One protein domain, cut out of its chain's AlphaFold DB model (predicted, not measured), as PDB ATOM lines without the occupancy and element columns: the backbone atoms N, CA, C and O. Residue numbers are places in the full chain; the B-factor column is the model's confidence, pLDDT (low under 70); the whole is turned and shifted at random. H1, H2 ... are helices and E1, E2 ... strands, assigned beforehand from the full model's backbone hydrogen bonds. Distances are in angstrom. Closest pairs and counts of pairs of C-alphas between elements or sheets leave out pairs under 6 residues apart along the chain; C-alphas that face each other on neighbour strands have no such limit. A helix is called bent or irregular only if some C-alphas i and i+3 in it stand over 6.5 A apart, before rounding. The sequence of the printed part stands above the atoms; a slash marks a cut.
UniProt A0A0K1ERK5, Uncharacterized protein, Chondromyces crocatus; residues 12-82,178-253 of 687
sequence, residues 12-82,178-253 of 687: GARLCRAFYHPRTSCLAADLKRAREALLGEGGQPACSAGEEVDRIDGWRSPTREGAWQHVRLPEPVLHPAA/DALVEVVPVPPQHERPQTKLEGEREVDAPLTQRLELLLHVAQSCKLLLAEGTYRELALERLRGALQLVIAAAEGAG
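What this domain is: This is residues 12 to 82 and 178 to 253 of the 687 residues of an uncharacterized protein of Chondromyces crocatus (UniProt A0A0K1ERK5). A bent antiparallel ribbon, E2 with E3, is sandwiched between helices: the long hairpin of H3 and H4 covers one face, and H2 covers the opposite face, with H1 packed on H2 and over E3. E1 meets E2 only at a point, and the long link 187 to 205 reaches outward around Gly 199. The printed part has 147 residues, with the order H1 H2 E1 E2 E3 H3 H4; the mixed sheet runs E1, E2, E3, and the class is mixed, helices and strands. It is compact, with a radius of gyration of the C-alphas of 15.2 A and spans of 47 by 34 by 27 A.

Where its parts are: H1, residues 12 to 20, begins at C-alpha 12 (95.133, 130.350, 188.303). H2 is residues 24 to 39, 22.9 A long, and irregular: C-alphas 25 and 28 are 8.7 A apart. E1 is residues 48 to 52. E2, residues 68 to 78, is 22.6 A long and bends by 98 degrees at residue 75. E3 is residues 180 to 186. H3, residues 206 to 226, spans 30.4 A; H4, residues 231 to 251, spans 30.6 A and ends at C-alpha 251 (108.290, 144.658, 188.197).

How they stand to each other: In E2 and E3, N 71 and O 184 are 2.8 A apart, within hydrogen-bond range. H3 and H4 touch at a shallow tilt of 10 degrees, opposite ways, closest at the C-alphas of Cys 221 and Ala 234, 5.0 A. H1 touches H2 at a steep tilt of 48 degrees, closest at the C-alphas of Leu 15 and Ala 34, 5.0 A. Every O i to N i+4 pair is within range in H1, H3 and H4, and 10 of 12 in H2.

The domain as a whole: Residues 83 to 177 are not printed; C-alphas 82 and 178 are 9.5 A apart. Links E1 to E2 and E3 to H3 are long. Low confidence includes residues 42 to 66 and 195 to 203.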
ATOM      1  N   GLY A  12      93.849 130.393 187.596       65.31
ATOM      2  CA  GLY A  12      95.133 130.350 188.303       65.31
ATOM      3  C   GLY A  12      95.888 131.681 188.271       65.31
ATOM      4  O   GLY A  12      96.314 132.164 189.315       65.31
ATOM      5  N   ALA A  13      95.948 132.351 187.116       66.94
ATOM      6  CA  ALA A  13      96.609 133.650 186.989       66.94
ATOM      7  C   ALA A  13      95.919 134.726 187.842       66.94
ATOM      8  O   ALA A  13      96.579 135.561 188.460       66.94
ATOM      9  N   ARG A  14      94.581 134.691 187.943       69.94
ATOM     10  CA  ARG A  14      93.826 135.588 188.837       69.94
ATOM     11  C   ARG A  14      94.118 135.328 190.316       69.94
ATOM     12  O   ARG A  14      94.191 136.285 191.080       69.94
ATOM     13  N   LEU A  15      94.306 134.069 190.707       70.19
ATOM     14  CA  LEU A  15      94.663 133.687 192.078       70.19
ATOM     15  C   LEU A  15      96.093 134.104 192.429       70.19
ATOM     16  O   LEU A  15      96.317 134.645 193.506       70.19
ATOM     17  N   CYS A  16      97.038 133.955 191.500       74.12
ATOM     18  CA  CYS A  16      98.393 134.464 191.689       74.12
ATOM     19  C   CYS A  16      98.456 135.972 191.791       74.12
ATOM     20  O   CYS A  16      99.132 136.492 192.666       74.12
ATOM     21  N   ARG A  17      97.707 136.691 190.956       76.88
ATOM     22  CA  ARG A  17      97.611 138.147 191.092       76.88
ATOM     23  C   ARG A  17      97.011 138.548 192.434       76.88
ATOM     24  O   ARG A  17      97.473 139.516 193.013       76.88
ATOM     25  N   ALA A  18      96.028 137.806 192.945       82.25
ATOM     26  CA  ALA A  18      95.476 138.056 194.275       82.25
ATOM     27  C   ALA A  18      96.492 137.789 195.400       82.25
ATOM     28  O   ALA A  18      96.387 138.410 196.450       82.25
ATOM     29  N   PHE A  19      97.467 136.901 195.181       88.69
ATOM     30  CA  PHE A  19      98.572 136.672 196.109       88.69
ATOM     31  C   PHE A  19      99.676 137.729 195.979       88.69
ATOM     32  O   PHE A  19     100.035 138.332 196.975       88.69
ATOM     33  N   TYR A  20     100.204 137.987 194.779       85.81
ATOM     34  CA  TYR A  20     101.310 138.933 194.581       85.81
ATOM     35  C   TYR A  20     100.873 140.399 194.693       85.81
ATOM     36  O   TYR A  20     101.658 141.247 195.098       85.81
ATOM     37  N   HIS A  21      99.612 140.698 194.371       83.75
ATOM     38  CA  HIS A  21      99.021 142.039 194.432       83.75
ATOM     39  C   HIS A  21      97.650 141.984 195.119       83.75
ATOM     40  O   HIS A  21      96.612 142.248 194.491       83.75
ATOM     41  N   PRO A  22      97.602 141.609 196.407       84.25
ATOM     42  CA  PRO A  22      96.347 141.586 197.129       84.25
ATOM     43  C   PRO A  22      95.825 143.013 197.255       84.25
ATOM     44  O   PRO A  22      96.575 143.959 197.503       84.25
ATOM     45  N   ARG A  23      94.511 143.193 197.128       84.19
ATOM     46  CA  ARG A  23      93.918 144.515 197.354       84.19
ATOM     47  C   ARG A  23      93.957 144.809 198.842       84.19
ATOM     48  O   ARG A  23      93.434 144.010 199.614       84.19
ATOM     49  N   THR A  24      94.475 145.965 199.251       81.69
ATOM     50  CA  THR A  24      94.586 146.327 200.677       81.69
ATOM     51  C   THR A  24      93.237 146.228 201.401       81.69
ATOM     52  O   THR A  24      93.144 145.613 202.461       81.69
ATOM     53  N   SER A  25      92.151 146.676 200.761       80.19
ATOM     54  CA  SER A  25      90.779 146.597 201.291       80.19
ATOM     55  C   SER A  25      90.196 145.179 201.405       80.19
ATOM     56  O   SER A  25      89.128 144.998 201.987       80.19
ATOM     57  N   CYS A  26      90.814 144.177 200.776       85.44
ATOM     58  CA  CYS A  26      90.323 142.796 200.720       85.44
ATOM     59  C   CYS A  26      91.434 141.763 200.952       85.44
ATOM     60  O   CYS A  26      91.250 140.601 200.596       85.44
ATOM     61  N   LEU A  27      92.554 142.168 201.556       87.19
ATOM     62  CA  LEU A  27      93.784 141.385 201.669       87.19
ATOM     63  C   LEU A  27      93.534 139.978 202.217       87.19
ATOM     64  O   LEU A  27      93.844 139.002 201.545       87.19
ATOM     65  N   ALA A  28      92.920 139.869 203.398       86.81
ATOM     66  CA  ALA A  28      92.639 138.581 204.035       86.81
ATOM     67  C   ALA A  28      91.788 137.666 203.134       86.81
ATOM     68  O   ALA A  28      92.052 136.474 203.006       86.81
ATOM     69  N   ALA A  29      90.790 138.228 202.447       87.62
ATOM     70  CA  ALA A  29      89.947 137.473 201.523       87.62
ATOM     71  C   ALA A  29      90.688 137.077 200.233       87.62
ATOM     72  O   ALA A  29      90.408 136.020 199.672       87.62
ATOM     73  N   ASP A  30      91.605 137.913 199.743       88.50
ATOM     74  CA  ASP A  30      92.444 137.626 198.575       88.50
ATOM     75  C   ASP A  30      93.459 136.512 198.892       88.50
ATOM     76  O   ASP A  30      93.500 135.517 198.165       88.50
ATOM     77  N   LEU A  31      94.163 136.600 200.026       89.69
ATOM     78  CA  LEU A  31      95.108 135.575 200.489       89.69
ATOM     79  C   LEU A  31      94.411 134.246 200.801       89.69
ATOM     80  O   LEU A  31      94.866 133.190 200.355       89.69
ATOM     81  N   LYS A  32      93.262 134.284 201.485       87.50
ATOM     82  CA  LYS A  32      92.459 133.087 201.759       87.50
ATOM     83  C   LYS A  32      92.006 132.399 200.474       87.50
ATOM     84  O   LYS A  32      92.167 131.191 200.352       87.50
ATOM     85  N   ARG A  33      91.490 133.156 199.496       84.38
ATOM     86  CA  ARG A  33      91.090 132.597 198.192       84.38
ATOM     87  C   ARG A  33      92.265 131.983 197.444       84.38
ATOM     88  O   ARG A  33      92.102 130.914 196.860       84.38
ATOM     89  N   ALA A  34      93.424 132.643 197.455       84.75
ATOM     90  CA  ALA A  34      94.637 132.104 196.850       84.75
ATOM     91  C   ALA A  34      95.023 130.766 197.499       84.75
ATOM     92  O   ALA A  34      95.206 129.778 196.791       84.75
ATOM     93  N   ARG A  35      95.047 130.702 198.837       86.50
ATOM     94  CA  ARG A  35      95.351 129.479 199.595       86.50
ATOM     95  C   ARG A  35      94.349 128.355 199.324       86.50
ATOM     96  O   ARG A  35      94.765 127.251 198.987       86.50
ATOM     97  N   GLU A  36      93.046 128.630 199.429       84.50
ATOM     98  CA  GLU A  36      91.984 127.636 199.201       84.50
ATOM     99  C   GLU A  36      92.077 127.022 197.802       84.50
ATOM    100  O   GLU A  36      91.983 125.806 197.648       84.50
ATOM    101  N   ALA A  37      92.322 127.846 196.783       78.88
ATOM    102  CA  ALA A  37      92.430 127.365 195.416       78.88
ATOM    103  C   ALA A  37      93.735 126.599 195.142       78.88
ATOM    104  O   ALA A  37      93.726 125.636 194.373       78.88
ATOM    105  N   LEU A  38      94.851 126.992 195.767       77.06
ATOM    106  CA  LEU A  38      96.121 126.266 195.654       77.06
ATOM    107  C   LEU A  38      96.027 124.875 196.282       77.06
ATOM    108  O   LEU A  38      96.449 123.905 195.655       77.06
ATOM    109  N   LEU A  39      95.445 124.790 197.481       80.56
ATOM    110  CA  LEU A  39      95.378 123.566 198.280       80.56
ATOM    111  C   LEU A  39      94.140 122.699 197.996       80.56
ATOM    112  O   LEU A  39      94.074 121.563 198.458       80.56
ATOM    113  N   GLY A  40      93.160 123.204 197.240       74.50
ATOM    114  CA  GLY A  40      91.899 122.495 196.999       74.50
ATOM    115  C   GLY A  40      91.020 122.388 198.248       74.50
ATOM    116  O   GLY A  40      90.298 121.409 198.443       74.50
ATOM    117  N   GLU A  41      91.097 123.380 199.133       79.25
ATOM    118  CA  GLU A  41      90.247 123.451 200.320       79.25
ATOM    119  C   GLU A  41      88.858 124.024 199.974       79.25
ATOM    120  O   GLU A  41      88.626 124.583 198.902       79.25
ATOM    121  N   GLY A  42      87.879 123.845 200.867       67.62
ATOM    122  CA  GLY A  42      86.528 124.391 200.666       67.62
ATOM    123  C   GLY A  42      85.721 123.732 199.536       67.62
ATOM    124  O   GLY A  42      84.722 124.290 199.088       67.62
ATOM    125  N   GLY A  43      86.130 122.542 199.078       61.72
ATOM    126  CA  GLY A  43      85.435 121.770 198.041       61.72
ATOM    127  C   GLY A  43      85.834 122.115 196.604       61.72
ATOM    128  O   GLY A  43      85.169 121.655 195.674       61.72
ATOM    129  N   GLN A  44      86.894 122.904 196.402       58.06
ATOM    130  CA  GLN A  44      87.470 123.147 195.077       58.06
ATOM    131  C   GLN A  44      88.541 122.102 194.731       58.06
ATOM    132  O   GLN A  44      89.244 121.634 195.621       58.06
ATOM    133  N   PRO A  45      88.701 121.716 193.452       57.12
ATOM    134  CA  PRO A  45      89.861 120.933 193.042       57.12
ATOM    135  C   PRO A  45      91.134 121.771 193.227       57.12
ATOM    136  O   PRO A  45      91.158 122.942 192.843       57.12
ATOM    137  N   ALA A  46      92.182 121.177 193.801       69.81
ATOM    138  CA  ALA A  46      93.472 121.845 193.951       69.81
ATOM    139  C   ALA A  46      94.000 122.274 192.575       69.81
ATOM    140  O   ALA A  46      94.082 121.464 191.649       69.81
ATOM    141  N   CYS A  47      94.337 123.557 192.436       66.69
ATOM    142  CA  CYS A  47      94.974 124.066 191.222       66.69
ATOM    143  C   CYS A  47      96.415 123.560 191.128       66.69
ATOM    144  O   CYS A  47      96.913 123.322 190.031       66.69
ATOM    145  N   SER A  48      97.071 123.384 192.279       65.25
ATOM    146  CA  SER A  48      98.374 122.744 192.351       65.25
ATOM    147  C   SER A  48      98.239 121.236 192.149       65.25
ATOM    148  O   SER A  48      97.332 120.616 192.697       65.25
ATOM    149  N   ALA A  49      99.183 120.624 191.431       60.03
ATOM    150  CA  ALA A  49      99.247 119.167 191.256       60.03
ATOM    151  C   ALA A  49      99.481 118.372 192.566       60.03
ATOM    152  O   ALA A  49      99.664 117.158 192.514       60.03
ATOM    153  N   GLY A  50      99.498 119.033 193.731       53.09
ATOM    154  CA  GLY A  50      99.758 118.419 195.033       53.09
ATOM    155  C   GLY A  50     101.231 118.093 195.280       53.09
ATOM    156  O   GLY A  50     101.558 117.493 196.299       53.09
ATOM    157  N   GLU A  51     102.124 118.481 194.369       53.91
ATOM    158  CA  GLU A  51     103.562 118.334 194.565       53.91
ATOM    159  C   GLU A  51     104.076 119.490 195.408       53.91
ATOM    160  O   GLU A  51     104.384 120.572 194.910       53.91
ATOM    161  N   GLU A  52     104.128 119.239 196.710       57.88
ATOM    162  CA  GLU A  52     104.965 119.988 197.632       57.88
ATOM    163  C   GLU A  52     106.405 119.902 197.098       57.88
ATOM    164  O   GLU A  52     106.928 118.801 196.877       57.88
ATOM    165  N   VAL A  53     107.046 121.046 196.833       56.25
ATOM    166  CA  VAL A  53     108.456 121.119 196.391       56.25
ATOM    167  C   VAL A  53     109.373 120.842 197.596       56.25
ATOM    168  O   VAL A  53     110.256 121.616 197.946       56.25
ATOM    169  N   ASP A  54     109.108 119.740 198.293       45.72
ATOM    170  CA  ASP A  54     109.613 119.450 199.635       45.72
ATOM    171  C   ASP A  54     110.931 118.665 199.621       45.72
ATOM    172  O   ASP A  54     111.532 118.425 200.670       45.72
ATOM    173  N   ARG A  55     111.405 118.262 198.433       45.94
ATOM    174  CA  ARG A  55     112.651 117.508 198.257       45.94
ATOM    175  C   ARG A  55     113.495 118.051 197.108       45.94
ATOM    176  O   ARG A  55     113.149 117.870 195.944       45.94
ATOM    177  N   ILE A  56     114.659 118.606 197.453       44.69
ATOM    178  CA  ILE A  56     115.849 118.649 196.584       44.69
ATOM    179  C   ILE A  56     116.661 117.377 196.862       44.69
ATOM    180  O   ILE A  56     117.814 117.424 197.263       44.69
ATOM    181  N   ASP A  57     116.061 116.207 196.654       38.19
ATOM    182  CA  ASP A  57     116.870 115.021 196.368       38.19
ATOM    183  C   ASP A  57     117.081 115.022 194.852       38.19
ATOM    184  O   ASP A  57     116.327 114.419 194.087       38.19
ATOM    185  N   GLY A  58     118.058 115.822 194.417       44.81
ATOM    186  CA  GLY A  58     118.391 116.049 193.011       44.81
ATOM    187  C   GLY A  58     117.731 117.297 192.428       44.81
ATOM    188  O   GLY A  58     116.652 117.206 191.859       44.81
ATOM    189  N   TRP A  59     118.408 118.442 192.575       42.72
ATOM    190  CA  TRP A  59     118.412 119.656 191.734       42.72
ATOM    191  C   TRP A  59     117.398 119.732 190.573       42.72
ATOM    192  O   TRP A  59     117.762 119.889 189.408       42.72
ATOM    193  N   ARG A  60     116.098 119.650 190.851       49.00
ATOM    194  CA  ARG A  60     115.072 120.019 189.879       49.00
ATOM    195  C   ARG A  60     114.490 121.340 190.332       49.00
ATOM    196  O   ARG A  60     113.713 121.383 191.281       49.00
ATOM    197  N   SER A  61     114.897 122.403 189.635       54.50
ATOM    198  CA  SER A  61     114.246 123.713 189.684       54.50
ATOM    199  C   SER A  61     112.723 123.521 189.550       54.50
ATOM    200  O   SER A  61     112.306 122.570 188.871       54.50
ATOM    201  N   PRO A  62     111.877 124.348 190.190       54.22
ATOM    202  CA  PRO A  62     110.416 124.303 190.062       54.22
ATOM    203  C   PRO A  62     109.963 124.563 188.606       54.22
ATOM    204  O   PRO A  62     109.517 125.652 188.237       54.22
ATOM    205  N   THR A  63     110.105 123.541 187.754       52.75
ATOM    206  CA  THR A  63     110.120 123.640 186.279       52.75
ATOM    207  C   THR A  63     109.188 122.660 185.586       52.75
ATOM    208  O   THR A  63     109.157 122.654 184.358       52.75
ATOM    209  N   ARG A  64     108.402 121.831 186.304       56.34
ATOM    210  CA  ARG A  64     107.457 120.939 185.605       56.34
ATOM    211  C   ARG A  64     106.572 121.744 184.660       56.34
ATOM    212  O   ARG A  64     105.801 122.608 185.084       56.34
ATOM    213  N   GLU A  65     106.717 121.441 183.375       61.88
ATOM    214  CA  GLU A  65     106.069 122.164 182.297       61.88
ATOM    215  C   GLU A  65     104.545 122.072 182.444       61.88
ATOM    216  O   GLU A  65     103.956 120.992 182.475       61.88
ATOM    217  N   GLY A  66     103.892 123.231 182.538       66.94
ATOM    218  CA  GLY A  66     102.448 123.364 182.329       66.94
ATOM    219  C   GLY A  66     101.533 123.251 183.552       66.94
ATOM    220  O   GLY A  66     100.354 123.568 183.403       66.94
ATOM    221  N   ALA A  67     102.022 122.878 184.740       71.50
ATOM    222  CA  ALA A  67     101.191 122.776 185.946       71.50
ATOM    223  C   ALA A  67     101.533 123.836 187.002       71.50
ATOM    224  O   ALA A  67     102.689 124.218 187.176       71.50
ATOM    225  N   TRP A  68     100.511 124.275 187.735       76.81
ATOM    226  CA  TRP A  68     100.665 125.117 188.917       76.81
ATOM    227  C   TRP A  68     101.321 124.336 190.062       76.81
ATOM    228  O   TRP A  68     100.982 123.177 190.324       76.81
ATOM    229  N   GLN A  69     102.235 124.991 190.770       83.06
ATOM    230  CA  GLN A  69     102.958 124.447 191.920       83.06
ATOM    231  C   GLN A  69     102.837 125.401 193.114       83.06
ATOM    232  O   GLN A  69     102.252 126.484 193.006       83.06
ATOM    233  N   HIS A  70     103.374 124.996 194.262       86.25
ATOM    234  CA  HIS A  70     103.504 125.870 195.419       86.25
ATOM    235  C   HIS A  70     104.737 125.517 196.258       86.25
ATOM    236  O   HIS A  70     105.152 124.362 196.310       86.25
ATOM    237  N   VAL A  71     105.300 126.520 196.929       87.06
ATOM    238  CA  VAL A  71     106.311 126.353 197.979       87.06
ATOM    239  C   VAL A  71     105.605 126.466 199.321       87.06
ATOM    240  O   VAL A  71     104.927 127.462 199.576       87.06
ATOM    241  N   ARG A  72     105.762 125.464 200.185       88.94
ATOM    242  CA  ARG A  72     105.312 125.549 201.573       88.94
ATOM    243  C   ARG A  72     106.445 126.077 202.442       88.94
ATOM    244  O   ARG A  72     107.568 125.588 202.374       88.94
ATOM    245  N   LEU A  73     106.160 127.103 203.232       91.06
ATOM    246  CA  LEU A  73     107.133 127.680 204.152       91.06
ATOM    247  C   LEU A  73     107.190 126.827 205.429       91.06
ATOM    248  O   LEU A  73     106.145 126.360 205.886       91.06
ATOM    249  N   PRO A  74     108.379 126.617 206.025       90.00
ATOM    250  CA  PRO A  74     108.510 125.796 207.230       90.00
ATOM    251  C   PRO A  74     107.844 126.443 208.453       90.00
ATOM    252  O   PRO A  74     107.423 125.736 209.362       90.00
ATOM    253  N   GLU A  75     107.711 127.770 208.456       92.12
ATOM    254  CA  GLU A  75     106.904 128.544 209.397       92.12
ATOM    255  C   GLU A  75     106.112 129.604 208.612       92.12
ATOM    256  O   GLU A  75     106.652 130.182 207.660       92.12
ATOM    257  N   PRO A  76     104.854 129.899 208.990       92.62
ATOM    258  CA  PRO A  76     104.088 130.964 208.359       92.62
ATOM    259  C   PRO A  76     104.717 132.338 208.612       92.62
ATOM    260  O   PRO A  76     105.037 132.684 209.749       92.62
ATOM    261  N   VAL A  77     104.826 133.163 207.570       91.75
ATOM    262  CA  VAL A  77     105.334 134.542 207.686       91.75
ATOM    263  C   VAL A  77     104.301 135.559 207.238       91.75
ATOM    264  O   VAL A  77     103.452 135.282 206.398       91.75
ATOM    265  N   LEU A  78     104.361 136.761 207.803       89.94
ATOM    266  CA  LEU A  78     103.431 137.826 207.454       89.94
ATOM    267  C   LEU A  78     103.613 138.265 205.995       89.94
ATOM    268  O   LEU A  78     104.729 138.578 205.579       89.94
ATOM    269  N   HIS A  79     102.514 138.340 205.240       92.25
ATOM    270  CA  HIS A  79     102.543 138.866 203.878       92.25
ATOM    271  C   HIS A  79     103.025 140.336 203.877       92.25
ATOM    272  O   HIS A  79     102.437 141.151 204.590       92.25
ATOM    273  N   PRO A  80     104.016 140.737 203.057       87.69
ATOM    274  CA  PRO A  80     104.525 142.115 203.019       87.69
ATOM    275  C   PRO A  80     103.435 143.180 202.842       87.69
ATOM    276  O   PRO A  80     103.362 144.123 203.627       87.69
ATOM    277  N   ALA A  81     102.500 142.974 201.907       88.06
ATOM    278  CA  ALA A  81     101.368 143.888 201.700       88.06
ATOM    279  C   ALA A  81     100.421 144.015 202.915       88.06
ATOM    280  O   ALA A  81      99.681 144.994 203.008       88.06
ATOM    281  N   ALA A  82     100.441 143.063 203.857       88.81
ATOM    282  CA  ALA A  82      99.620 143.136 205.062       88.81
ATOM    283  C   ALA A  82     100.009 144.292 205.964       88.81
ATOM    284  O   ALA A  82      99.143 144.978 206.503       88.81
ATOM    285  N   ASP A 178      95.121 135.667 209.476       87.94
ATOM    286  CA  ASP A 178      94.566 135.652 208.116       87.94
ATOM    287  C   ASP A 178      95.529 136.234 207.063       87.94
ATOM    288  O   ASP A 178      95.313 136.074 205.860       87.94
ATOM    289  N   ALA A 179      96.577 136.934 207.503       90.94
ATOM    290  CA  ALA A 179      97.609 137.508 206.645       90.94
ATOM    291  C   ALA A 179      98.929 136.723 206.670       90.94
ATOM    292  O   ALA A 179      99.895 137.122 206.011       90.94
ATOM    293  N   LEU A 180      98.988 135.630 207.436       91.88
ATOM    294  CA  LEU A 180     100.137 134.738 207.441       91.88
ATOM    295  C   LEU A 180     100.122 133.864 206.188       91.88
ATOM    296  O   LEU A 180      99.128 133.234 205.831       91.88
ATOM    297  N   VAL A 181     101.269 133.823 205.528       92.12
ATOM    298  CA  VAL A 181     101.523 133.025 204.343       92.12
ATOM    299  C   VAL A 181     102.211 131.748 204.778       92.12
ATOM    300  O   VAL A 181     103.350 131.770 205.227       92.12
ATOM    301  N   GLU A 182     101.509 130.632 204.629       91.75
ATOM    302  CA  GLU A 182     102.082 129.287 204.749       91.75
ATOM    303  C   GLU A 182     102.527 128.753 203.380       91.75
ATOM    304  O   GLU A 182     103.455 127.954 203.278       91.75
ATOM    305  N   VAL A 183     101.854 129.190 202.315       90.06
ATOM    306  CA  VAL A 183     101.993 128.634 200.971       90.06
ATOM    307  C   VAL A 183     102.170 129.762 199.968       90.06
ATOM    308  O   VAL A 183     101.333 130.661 199.884       90.06
ATOM    309  N   VAL A 184     103.248 129.691 199.193       91.19
ATOM    310  CA  VAL A 184     103.571 130.637 198.125       91.19
ATOM    311  C   VAL A 184     103.283 129.970 196.781       91.19
ATOM    312  O   VAL A 184     103.846 128.910 196.502       91.19
ATOM    313  N   PRO A 185     102.406 130.534 195.934       89.19
ATOM    314  CA  PRO A 185     102.146 129.964 194.623       89.19
ATOM    315  C   PRO A 185     103.385 130.029 193.726       89.19
ATOM    316  O   PRO A 185     104.161 130.981 193.776       89.19
ATOM    317  N   VAL A 186     103.521 129.031 192.857       86.94
ATOM    318  CA  VAL A 186     104.535 128.971 191.805       86.94
ATOM    319  C   VAL A 186     103.811 128.824 190.464       86.94
ATOM    320  O   VAL A 186     103.255 127.755 190.178       86.94
ATOM    321  N   PRO A 187     103.785 129.881 189.634       82.56
ATOM    322  CA  PRO A 187     103.187 129.806 188.311       82.56
ATOM    323  C   PRO A 187     103.917 128.825 187.390       82.56
ATOM    324  O   PRO A 187     105.131 128.626 187.533       82.56
ATOM    325  N   PRO A 188     103.209 128.213 186.426       79.00
ATOM    326  CA  PRO A 188     103.844 127.357 185.432       79.00
ATOM    327  C   PRO A 188     104.848 128.158 184.586       79.00
ATOM    328  O   PRO A 188     104.698 129.365 184.414       79.00
ATOM    329  N   GLN A 189     105.851 127.490 184.002       77.38
ATOM    330  CA  GLN A 189     106.937 128.162 183.263       77.38
ATOM    331  C   GLN A 189     106.440 129.073 182.124       77.38
ATOM    332  O   GLN A 189     106.994 130.136 181.887       77.38
ATOM    333  N   HIS A 190     105.347 128.705 181.446       77.25
ATOM    334  CA  HIS A 190     104.761 129.535 180.386       77.25
ATOM    335  C   HIS A 190     104.111 130.836 180.898       77.25
ATOM    336  O   HIS A 190     103.796 131.711 180.097       77.25
ATOM    337  N   GLU A 191     103.874 130.943 182.207       74.69
ATOM    338  CA  GLU A 191     103.441 132.157 182.907       74.69
ATOM    339  C   GLU A 191     104.630 132.931 183.523       74.69
ATOM    340  O   GLU A 191     104.432 134.034 184.027       74.69
ATOM    341  N   ARG A 192     105.855 132.382 183.455       76.19
ATOM    342  CA  ARG A 192     107.132 132.998 183.868       76.19
ATOM    343  C   ARG A 192     108.177 132.877 182.743       76.19
ATOM    344  O   ARG A 192     109.195 132.204 182.928       76.19
ATOM    345  N   PRO A 193     107.899 133.429 181.550       67.25
ATOM    346  CA  PRO A 193     108.711 133.195 180.362       67.25
ATOM    347  C   PRO A 193     110.161 133.633 180.573       67.25
ATOM    348  O   PRO A 193     110.432 134.691 181.137       67.25
ATOM    349  N   GLN A 194     111.102 132.830 180.081       74.00
ATOM    350  CA  GLN A 194     112.512 133.207 180.087       74.00
ATOM    351  C   GLN A 194     112.720 134.480 179.261       74.00
ATOM    352  O   GLN A 194     112.140 134.661 178.186       74.00
ATOM    353  N   THR A 195     113.551 135.376 179.777       68.25
ATOM    354  CA  THR A 195     113.937 136.600 179.086       68.25
ATOM    355  C   THR A 195     115.068 136.280 178.119       68.25
ATOM    356  O   THR A 195     116.093 135.727 178.510       68.25
ATOM    357  N   LYS A 196     114.897 136.640 176.844       62.16
ATOM    358  CA  LYS A 196     115.983 136.575 175.861       62.16
ATOM    359  C   LYS A 196     116.884 137.790 176.016       62.16
ATOM    360  O   LYS A 196     116.433 138.915 175.814       62.16
ATOM    361  N   LEU A 197     118.145 137.557 176.357       56.75
ATOM    362  CA  LEU A 197     119.190 138.575 176.326       56.75
ATOM    363  C   LEU A 197     119.767 138.724 174.909       56.75
ATOM    364  O   LEU A 197     119.531 137.894 174.024       56.75
ATOM    365  N   GLU A 198     120.546 139.788 174.689       45.28
ATOM    366  CA  GLU A 198     121.338 139.940 173.464       45.28
ATOM    367  C   GLU A 198     122.217 138.696 173.237       45.28
ATOM    368  O   GLU A 198     122.888 138.215 174.151       45.28
ATOM    369  N   GLY A 199     122.191 138.158 172.012       66.00
ATOM    370  CA  GLY A 199     122.885 136.912 171.660       66.00
ATOM    371  C   GLY A 199     122.047 135.634 171.786       66.00
ATOM    372  O   GLY A 199     122.619 134.555 171.868       66.00
ATOM    373  N   GLU A 200     120.712 135.744 171.809       64.94
ATOM    374  CA  GLU A 200     119.757 134.618 171.872       64.94
ATOM    375  C   GLU A 200     119.841 133.753 173.144       64.94
ATOM    376  O   GLU A 200     119.177 132.720 173.228       64.94
ATOM    377  N   ARG A 201     120.598 134.178 174.165       53.62
ATOM    378  CA  ARG A 201     120.658 133.477 175.452       53.62
ATOM    379  C   ARG A 201     119.355 133.691 176.219       53.62
ATOM    380  O   ARG A 201     118.982 134.823 176.520       53.62
ATOM    381  N   GLU A 202     118.684 132.597 176.545       64.38
ATOM    382  CA  GLU A 202     117.518 132.588 177.425       64.38
ATOM    383  C   GLU A 202     118.000 132.593 178.884       64.38
ATOM    384  O   GLU A 202     118.877 131.816 179.264       64.38
ATOM    385  N   VAL A 203     117.481 133.524 179.685       65.50
ATOM    386  CA  VAL A 203     117.736 133.635 181.127       65.50
ATOM    387  C   VAL A 203     116.408 133.572 181.854       65.50
ATOM    388  O   VAL A 203     115.400 134.092 181.375       65.50
ATOM    389  N   ASP A 204     116.391 132.931 183.016       70.81
ATOM    390  CA  ASP A 204     115.187 132.849 183.827       70.81
ATOM    391  C   ASP A 204     114.650 134.231 184.202       70.81
ATOM    392  O   ASP A 204     115.401 135.156 184.512       70.81
ATOM    393  N   ALA A 205     113.322 134.371 184.156       72.31
ATOM    394  CA  ALA A 205     112.654 135.593 184.581       72.31
ATOM    395  C   ALA A 205     113.044 135.944 186.029       72.31
ATOM    396  O   ALA A 205     113.202 135.029 186.845       72.31
ATOM    397  N   PRO A 206     113.088 137.236 186.408       76.69
ATOM    398  CA  PRO A 206     113.367 137.641 187.784       76.69
ATOM    399  C   PRO A 206     112.500 136.904 188.814       76.69
ATOM    400  O   PRO A 206     113.004 136.451 189.837       76.69
ATOM    401  N   LEU A 207     111.209 136.702 188.519       80.62
ATOM    402  CA  LEU A 207     110.306 135.943 189.386       80.62
ATOM    403  C   LEU A 207     110.760 134.484 189.578       80.62
ATOM    404  O   LEU A 207     110.683 133.971 190.690       80.62
ATOM    405  N   THR A 208     111.263 133.824 188.533       80.88
ATOM    406  CA  THR A 208     111.801 132.457 188.619       80.88
ATOM    407  C   THR A 208     113.008 132.398 189.547       80.88
ATOM    408  O   THR A 208     112.996 131.615 190.492       80.88
ATOM    409  N   GLN A 209     113.973 133.300 189.364       77.25
ATOM    410  CA  GLN A 209     115.161 133.384 190.220       77.25
ATOM    411  C   GLN A 209     114.791 133.651 191.691       77.25
ATOM    412  O   GLN A 209     115.360 133.064 192.610       77.25
ATOM    413  N   ARG A 210     113.803 134.523 191.951       85.12
ATOM    414  CA  ARG A 210     113.353 134.802 193.327       85.12
ATOM    415  C   ARG A 210     112.600 133.631 193.955       85.12
ATOM    416  O   ARG A 210     112.732 133.420 195.157       85.12
ATOM    417  N   LEU A 211     111.833 132.870 193.177       84.69
ATOM    418  CA  LEU A 211     111.168 131.659 193.666       84.69
ATOM    419  C   LEU A 211     112.181 130.563 194.027       84.69
ATOM    420  O   LEU A 211     111.998 129.884 195.035       84.69
ATOM    421  N   GLU A 212     113.264 130.424 193.260       81.94
ATOM    422  CA  GLU A 212     114.376 129.522 193.591       81.94
ATOM    423  C   GLU A 212     115.093 129.947 194.874       81.94
ATOM    424  O   GLU A 212     115.314 129.120 195.761       81.94
ATOM    425  N   LEU A 213     115.373 131.247 195.026       80.75
ATOM    426  CA  LEU A 213     115.922 131.797 196.266       80.75
ATOM    427  C   LEU A 213     115.007 131.505 197.464       80.75
ATOM    428  O   LEU A 213     115.485 131.052 198.501       80.75
ATOM    429  N   LEU A 214     113.698 131.740 197.332       86.81
ATOM    430  CA  LEU A 214     112.737 131.454 198.396       86.81
ATOM    431  C   LEU A 214     112.741 129.970 198.775       86.81
ATOM    432  O   LEU A 214     112.715 129.653 199.961       86.81
ATOM    433  N   LEU A 215     112.792 129.068 197.792       85.19
ATOM    434  CA  LEU A 215     112.870 127.631 198.036       85.19
ATOM    435  C   LEU A 215     114.141 127.265 198.818       85.19
ATOM    436  O   LEU A 215     114.064 126.534 199.805       85.19
ATOM    437  N   HIS A 216     115.290 127.810 198.412       80.12
ATOM    438  CA  HIS A 216     116.560 127.600 199.103       80.12
ATOM    439  C   HIS A 216     116.501 128.110 200.550       80.12
ATOM    440  O   HIS A 216     116.784 127.367 201.490       80.12
ATOM    441  N   VAL A 217     116.035 129.348 200.747       81.00
ATOM    442  CA  VAL A 217     115.877 129.948 202.077       81.00
ATOM    443  C   VAL A 217     114.914 129.135 202.939       81.00
ATOM    444  O   VAL A 217     115.208 128.898 204.110       81.00
ATOM    445  N   ALA A 218     113.796 128.662 202.384       86.88
ATOM    446  CA  ALA A 218     112.837 127.833 203.105       86.88
ATOM    447  C   ALA A 218     113.459 126.526 203.610       86.88
ATOM    448  O   ALA A 218     113.204 126.123 204.744       86.88
ATOM    449  N   GLN A 219     114.335 125.901 202.827       84.06
ATOM    450  CA  GLN A 219     115.042 124.689 203.242       84.06
ATOM    451  C   GLN A 219     116.094 124.960 204.310       84.06
ATOM    452  O   GLN A 219     116.115 124.268 205.328       84.06
ATOM    453  N   SER A 220     116.920 125.996 204.136       82.81
ATOM    454  CA  SER A 220     117.877 126.399 205.170       82.81
ATOM    455  C   SER A 220     117.162 126.745 206.478       82.81
ATOM    456  O   SER A 220     117.600 126.348 207.554       82.81
ATOM    457  N   CYS A 221     116.015 127.426 206.402       86.00
ATOM    458  CA  CYS A 221     115.206 127.755 207.573       86.00
ATOM    459  C   CYS A 221     114.583 126.514 208.217       86.00
ATOM    460  O   CYS A 221     114.526 126.446 209.439       86.00
ATOM    461  N   LYS A 222     114.173 125.505 207.437       87.88
ATOM    462  CA  LYS A 222     113.699 124.214 207.964       87.88
ATOM    463  C   LYS A 222     114.765 123.541 208.837       87.88
ATOM    464  O   LYS A 222     114.423 123.014 209.892       87.88
ATOM    465  N   LEU A 223     116.039 123.606 208.433       83.19
ATOM    466  CA  LEU A 223     117.170 123.108 209.228       83.19
ATOM    467  C   LEU A 223     117.379 123.943 210.502       83.19
ATOM    468  O   LEU A 223     117.393 123.387 211.595       83.19
ATOM    469  N   LEU A 224     117.426 125.275 210.381       80.31
ATOM    470  CA  LEU A 224     117.578 126.192 211.524       80.31
ATOM    471  C   LEU A 224     116.466 126.036 212.575       80.31
ATOM    472  O   LEU A 224     116.707 126.138 213.778       80.31
ATOM    473  N   LEU A 225     115.233 125.798 212.127       86.25
ATOM    474  CA  LEU A 225     114.079 125.594 213.001       86.25
ATOM    475  C   LEU A 225     114.122 124.238 213.710       86.25
ATOM    476  O   LEU A 225     113.677 124.146 214.853       86.25
ATOM    477  N   ALA A 226     114.686 123.205 213.075       87.81
ATOM    478  CA  ALA A 226     114.866 121.896 213.699       87.81
ATOM    479  C   ALA A 226     115.845 121.944 214.890       87.81
ATOM    480  O   ALA A 226     115.686 121.177 215.838       87.81
ATOM    481  N   GLU A 227     116.807 122.870 214.873       83.75
ATOM    482  CA  GLU A 227     117.759 123.103 215.970       83.75
ATOM    483  C   GLU A 227     117.155 123.900 217.144       83.75
ATOM    484  O   GLU A 227     117.679 123.873 218.256       83.75
ATOM    485  N   GLY A 228     116.031 124.595 216.931       76.75
ATOM    486  CA  GLY A 228     115.254 125.276 217.976       76.75
ATOM    487  C   GLY A 228     115.815 126.612 218.490       76.75
ATOM    488  O   GLY A 228     115.091 127.342 219.166       76.75
ATOM    489  N   THR A 229     117.057 126.981 218.160       75.00
ATOM    490  CA  THR A 229     117.721 128.210 218.649       75.00
ATOM    491  C   THR A 229     117.614 129.422 217.723       75.00
ATOM    492  O   THR A 229     117.822 130.544 218.174       75.00
ATOM    493  N   TYR A 230     117.254 129.237 216.451       86.38
ATOM    494  CA  TYR A 230     117.364 130.285 215.422       86.38
ATOM    495  C   TYR A 230     116.024 130.699 214.803       86.38
ATOM    496  O   TYR A 230     115.968 131.111 213.644       86.38
ATOM    497  N   ARG A 231     114.925 130.598 215.562       86.38
ATOM    498  CA  ARG A 231     113.575 130.865 215.039       86.38
ATOM    499  C   ARG A 231     113.415 132.279 214.474       86.38
ATOM    500  O   ARG A 231     112.922 132.414 213.362       86.38
ATOM    501  N   GLU A 232     113.845 133.308 215.203       79.94
ATOM    502  CA  GLU A 232     113.708 134.705 214.755       79.94
ATOM    503  C   GLU A 232     114.475 134.962 213.454       79.94
ATOM    504  O   GLU A 232     113.907 135.470 212.488       79.94
ATOM    505  N   LEU A 233     115.727 134.499 213.384       79.44
ATOM    506  CA  LEU A 233     116.552 134.593 212.180       79.44
ATOM    507  C   LEU A 233     115.914 133.856 210.991       79.44
ATOM    508  O   LEU A 233     115.933 134.350 209.864       79.44
ATOM    509  N   ALA A 234     115.330 132.678 211.226       82.12
ATOM    510  CA  ALA A 234     114.626 131.926 210.192       82.12
ATOM    511  C   ALA A 234     113.389 132.685 209.675       82.12
ATOM    512  O   ALA A 234     113.191 132.797 208.465       82.12
ATOM    513  N   LEU A 235     112.582 133.258 210.574       84.56
ATOM    514  CA  LEU A 235     111.407 134.057 210.209       84.56
ATOM    515  C   LEU A 235     111.787 135.330 209.445       84.56
ATOM    516  O   LEU A 235     111.102 135.697 208.489       84.56
ATOM    517  N   GLU A 236     112.874 135.991 209.838       80.50
ATOM    518  CA  GLU A 236     113.406 137.168 209.153       80.50
ATOM    519  C   GLU A 236     113.848 136.833 207.723       80.50
ATOM    520  O   GLU A 236     113.401 137.478 206.770       80.50
ATOM    521  N   ARG A 237     114.639 135.766 207.548       82.25
ATOM    522  CA  ARG A 237     115.102 135.306 206.230       82.25
ATOM    523  C   ARG A 237     113.943 134.927 205.310       82.25
ATOM    524  O   ARG A 237     113.919 135.342 204.151       82.25
ATOM    525  N   LEU A 238     112.960 134.186 205.824       87.19
ATOM    526  CA  LEU A 238     111.751 133.825 205.078       87.19
ATOM    527  C   LEU A 238     110.959 135.062 204.639       87.19
ATOM    528  O   LEU A 238     110.518 135.136 203.491       87.19
ATOM    529  N   ARG A 239     110.798 136.046 205.532       87.00
ATOM    530  CA  ARG A 239     110.095 137.301 205.233       87.00
ATOM    531  C   ARG A 239     110.821 138.101 204.151       87.00
ATOM    532  O   ARG A 239     110.171 138.556 203.212       87.00
ATOM    533  N   GLY A 240     112.147 138.218 204.247       80.69
ATOM    534  CA  GLY A 240     112.973 138.890 203.242       80.69
ATOM    535  C   GLY A 240     112.884 138.217 201.869       80.69
ATOM    536  O   GLY A 240     112.637 138.880 200.862       80.69
ATOM    537  N   ALA A 241     112.985 136.886 201.818       82.62
ATOM    538  CA  ALA A 241     112.849 136.137 200.570       82.62
ATOM    539  C   ALA A 241     111.448 136.289 199.947       82.62
ATOM    540  O   ALA A 241     111.327 136.513 198.742       82.62
ATOM    541  N   LEU A 242     110.385 136.238 200.760       91.06
ATOM    542  CA  LEU A 242     109.013 136.460 200.297       91.06
ATOM    543  C   LEU A 242     108.817 137.879 199.735       91.06
ATOM    544  O   LEU A 242     108.164 138.049 198.704       91.06
ATOM    545  N   GLN A 243     109.406 138.893 200.373       87.06
ATOM    546  CA  GLN A 243     109.363 140.273 199.889       87.06
ATOM    547  C   GLN A 243     110.014 140.419 198.509       87.06
ATOM    548  O   GLN A 243     109.445 141.075 197.638       87.06
ATOM    549  N   LEU A 244     111.151 139.756 198.273       80.06
ATOM    550  CA  LEU A 244     111.810 139.757 196.964       80.06
ATOM    551  C   LEU A 244     110.960 139.081 195.881       80.06
ATOM    552  O   LEU A 244     110.914 139.570 194.752       80.06
ATOM    553  N   VAL A 245     110.271 137.987 196.212       85.50
ATOM    554  CA  VAL A 245     109.347 137.312 195.284       85.50
ATOM    555  C   VAL A 245     108.205 138.243 194.873       85.50
ATOM    556  O   VAL A 245     107.904 138.355 193.685       85.50
ATOM    557  N   ILE A 246     107.595 138.940 195.834       86.62
ATOM    558  CA  ILE A 246     106.491 139.872 195.564       86.62
ATOM    559  C   ILE A 246     106.972 141.066 194.731       86.62
ATOM    560  O   ILE A 246     106.348 141.390 193.724       86.62
ATOM    561  N   ALA A 247     108.121 141.657 195.073       78.94
ATOM    562  CA  ALA A 247     108.697 142.767 194.313       78.94
ATOM    563  C   ALA A 247     109.032 142.376 192.860       78.94
ATOM    564  O   ALA A 247     108.789 143.141 191.926       78.94
ATOM    565  N   ALA A 248     109.549 141.161 192.638       76.56
ATOM    566  CA  ALA A 248     109.821 140.659 191.291       76.56
ATOM    567  C   ALA A 248     108.538 140.456 190.466       76.56
ATOM    568  O   ALA A 248     108.551 140.684 189.257       76.56
ATOM    569  N   ALA A 249     107.432 140.067 191.108       78.38
ATOM    570  CA  ALA A 249     106.130 139.975 190.452       78.38
ATOM    571  C   ALA A 249     105.564 141.362 190.077       78.38
ATOM    572  O   ALA A 249     104.946 141.497 189.024       78.38
ATOM    573  N   GLU A 250     105.817 142.400 190.887       72.25
ATOM    574  CA  GLU A 250     105.410 143.788 190.601       72.25
ATOM    575  C   GLU A 250     106.147 144.378 189.393       72.25
ATOM    576  O   GLU A 250     105.520 144.984 188.521       72.25
ATOM    577  N   GLY A 251     107.462 144.154 189.299       60.12
ATOM    578  CA  GLY A 251     108.290 144.658 188.197       60.12
ATOM    579  C   GLY A 251     107.911 144.100 186.819       60.12
ATOM    580  O   GLY A 251     108.057 144.797 185.816       60.12
ATOM    581  N   ALA A 252     107.360 142.884 186.763       53.91
ATOM    582  CA  ALA A 252     106.872 142.272 185.525       53.91
ATOM    583  C   ALA A 252     105.569 142.918 185.001       53.91
ATOM    584  O   ALA A 252     105.216 142.771 183.834       53.91
ATOM    585  N   GLY A 253     104.837 143.650 185.852       50.47
ATOM    586  CA  GLY A 253     103.482 144.122 185.559       50.47
ATOM    587  C   GLY A 253     103.356 145.518 184.940       50.47
ATOM    588  O   GLY A 253     102.244 145.891 184.557       50.47
TER     589      GLY A 253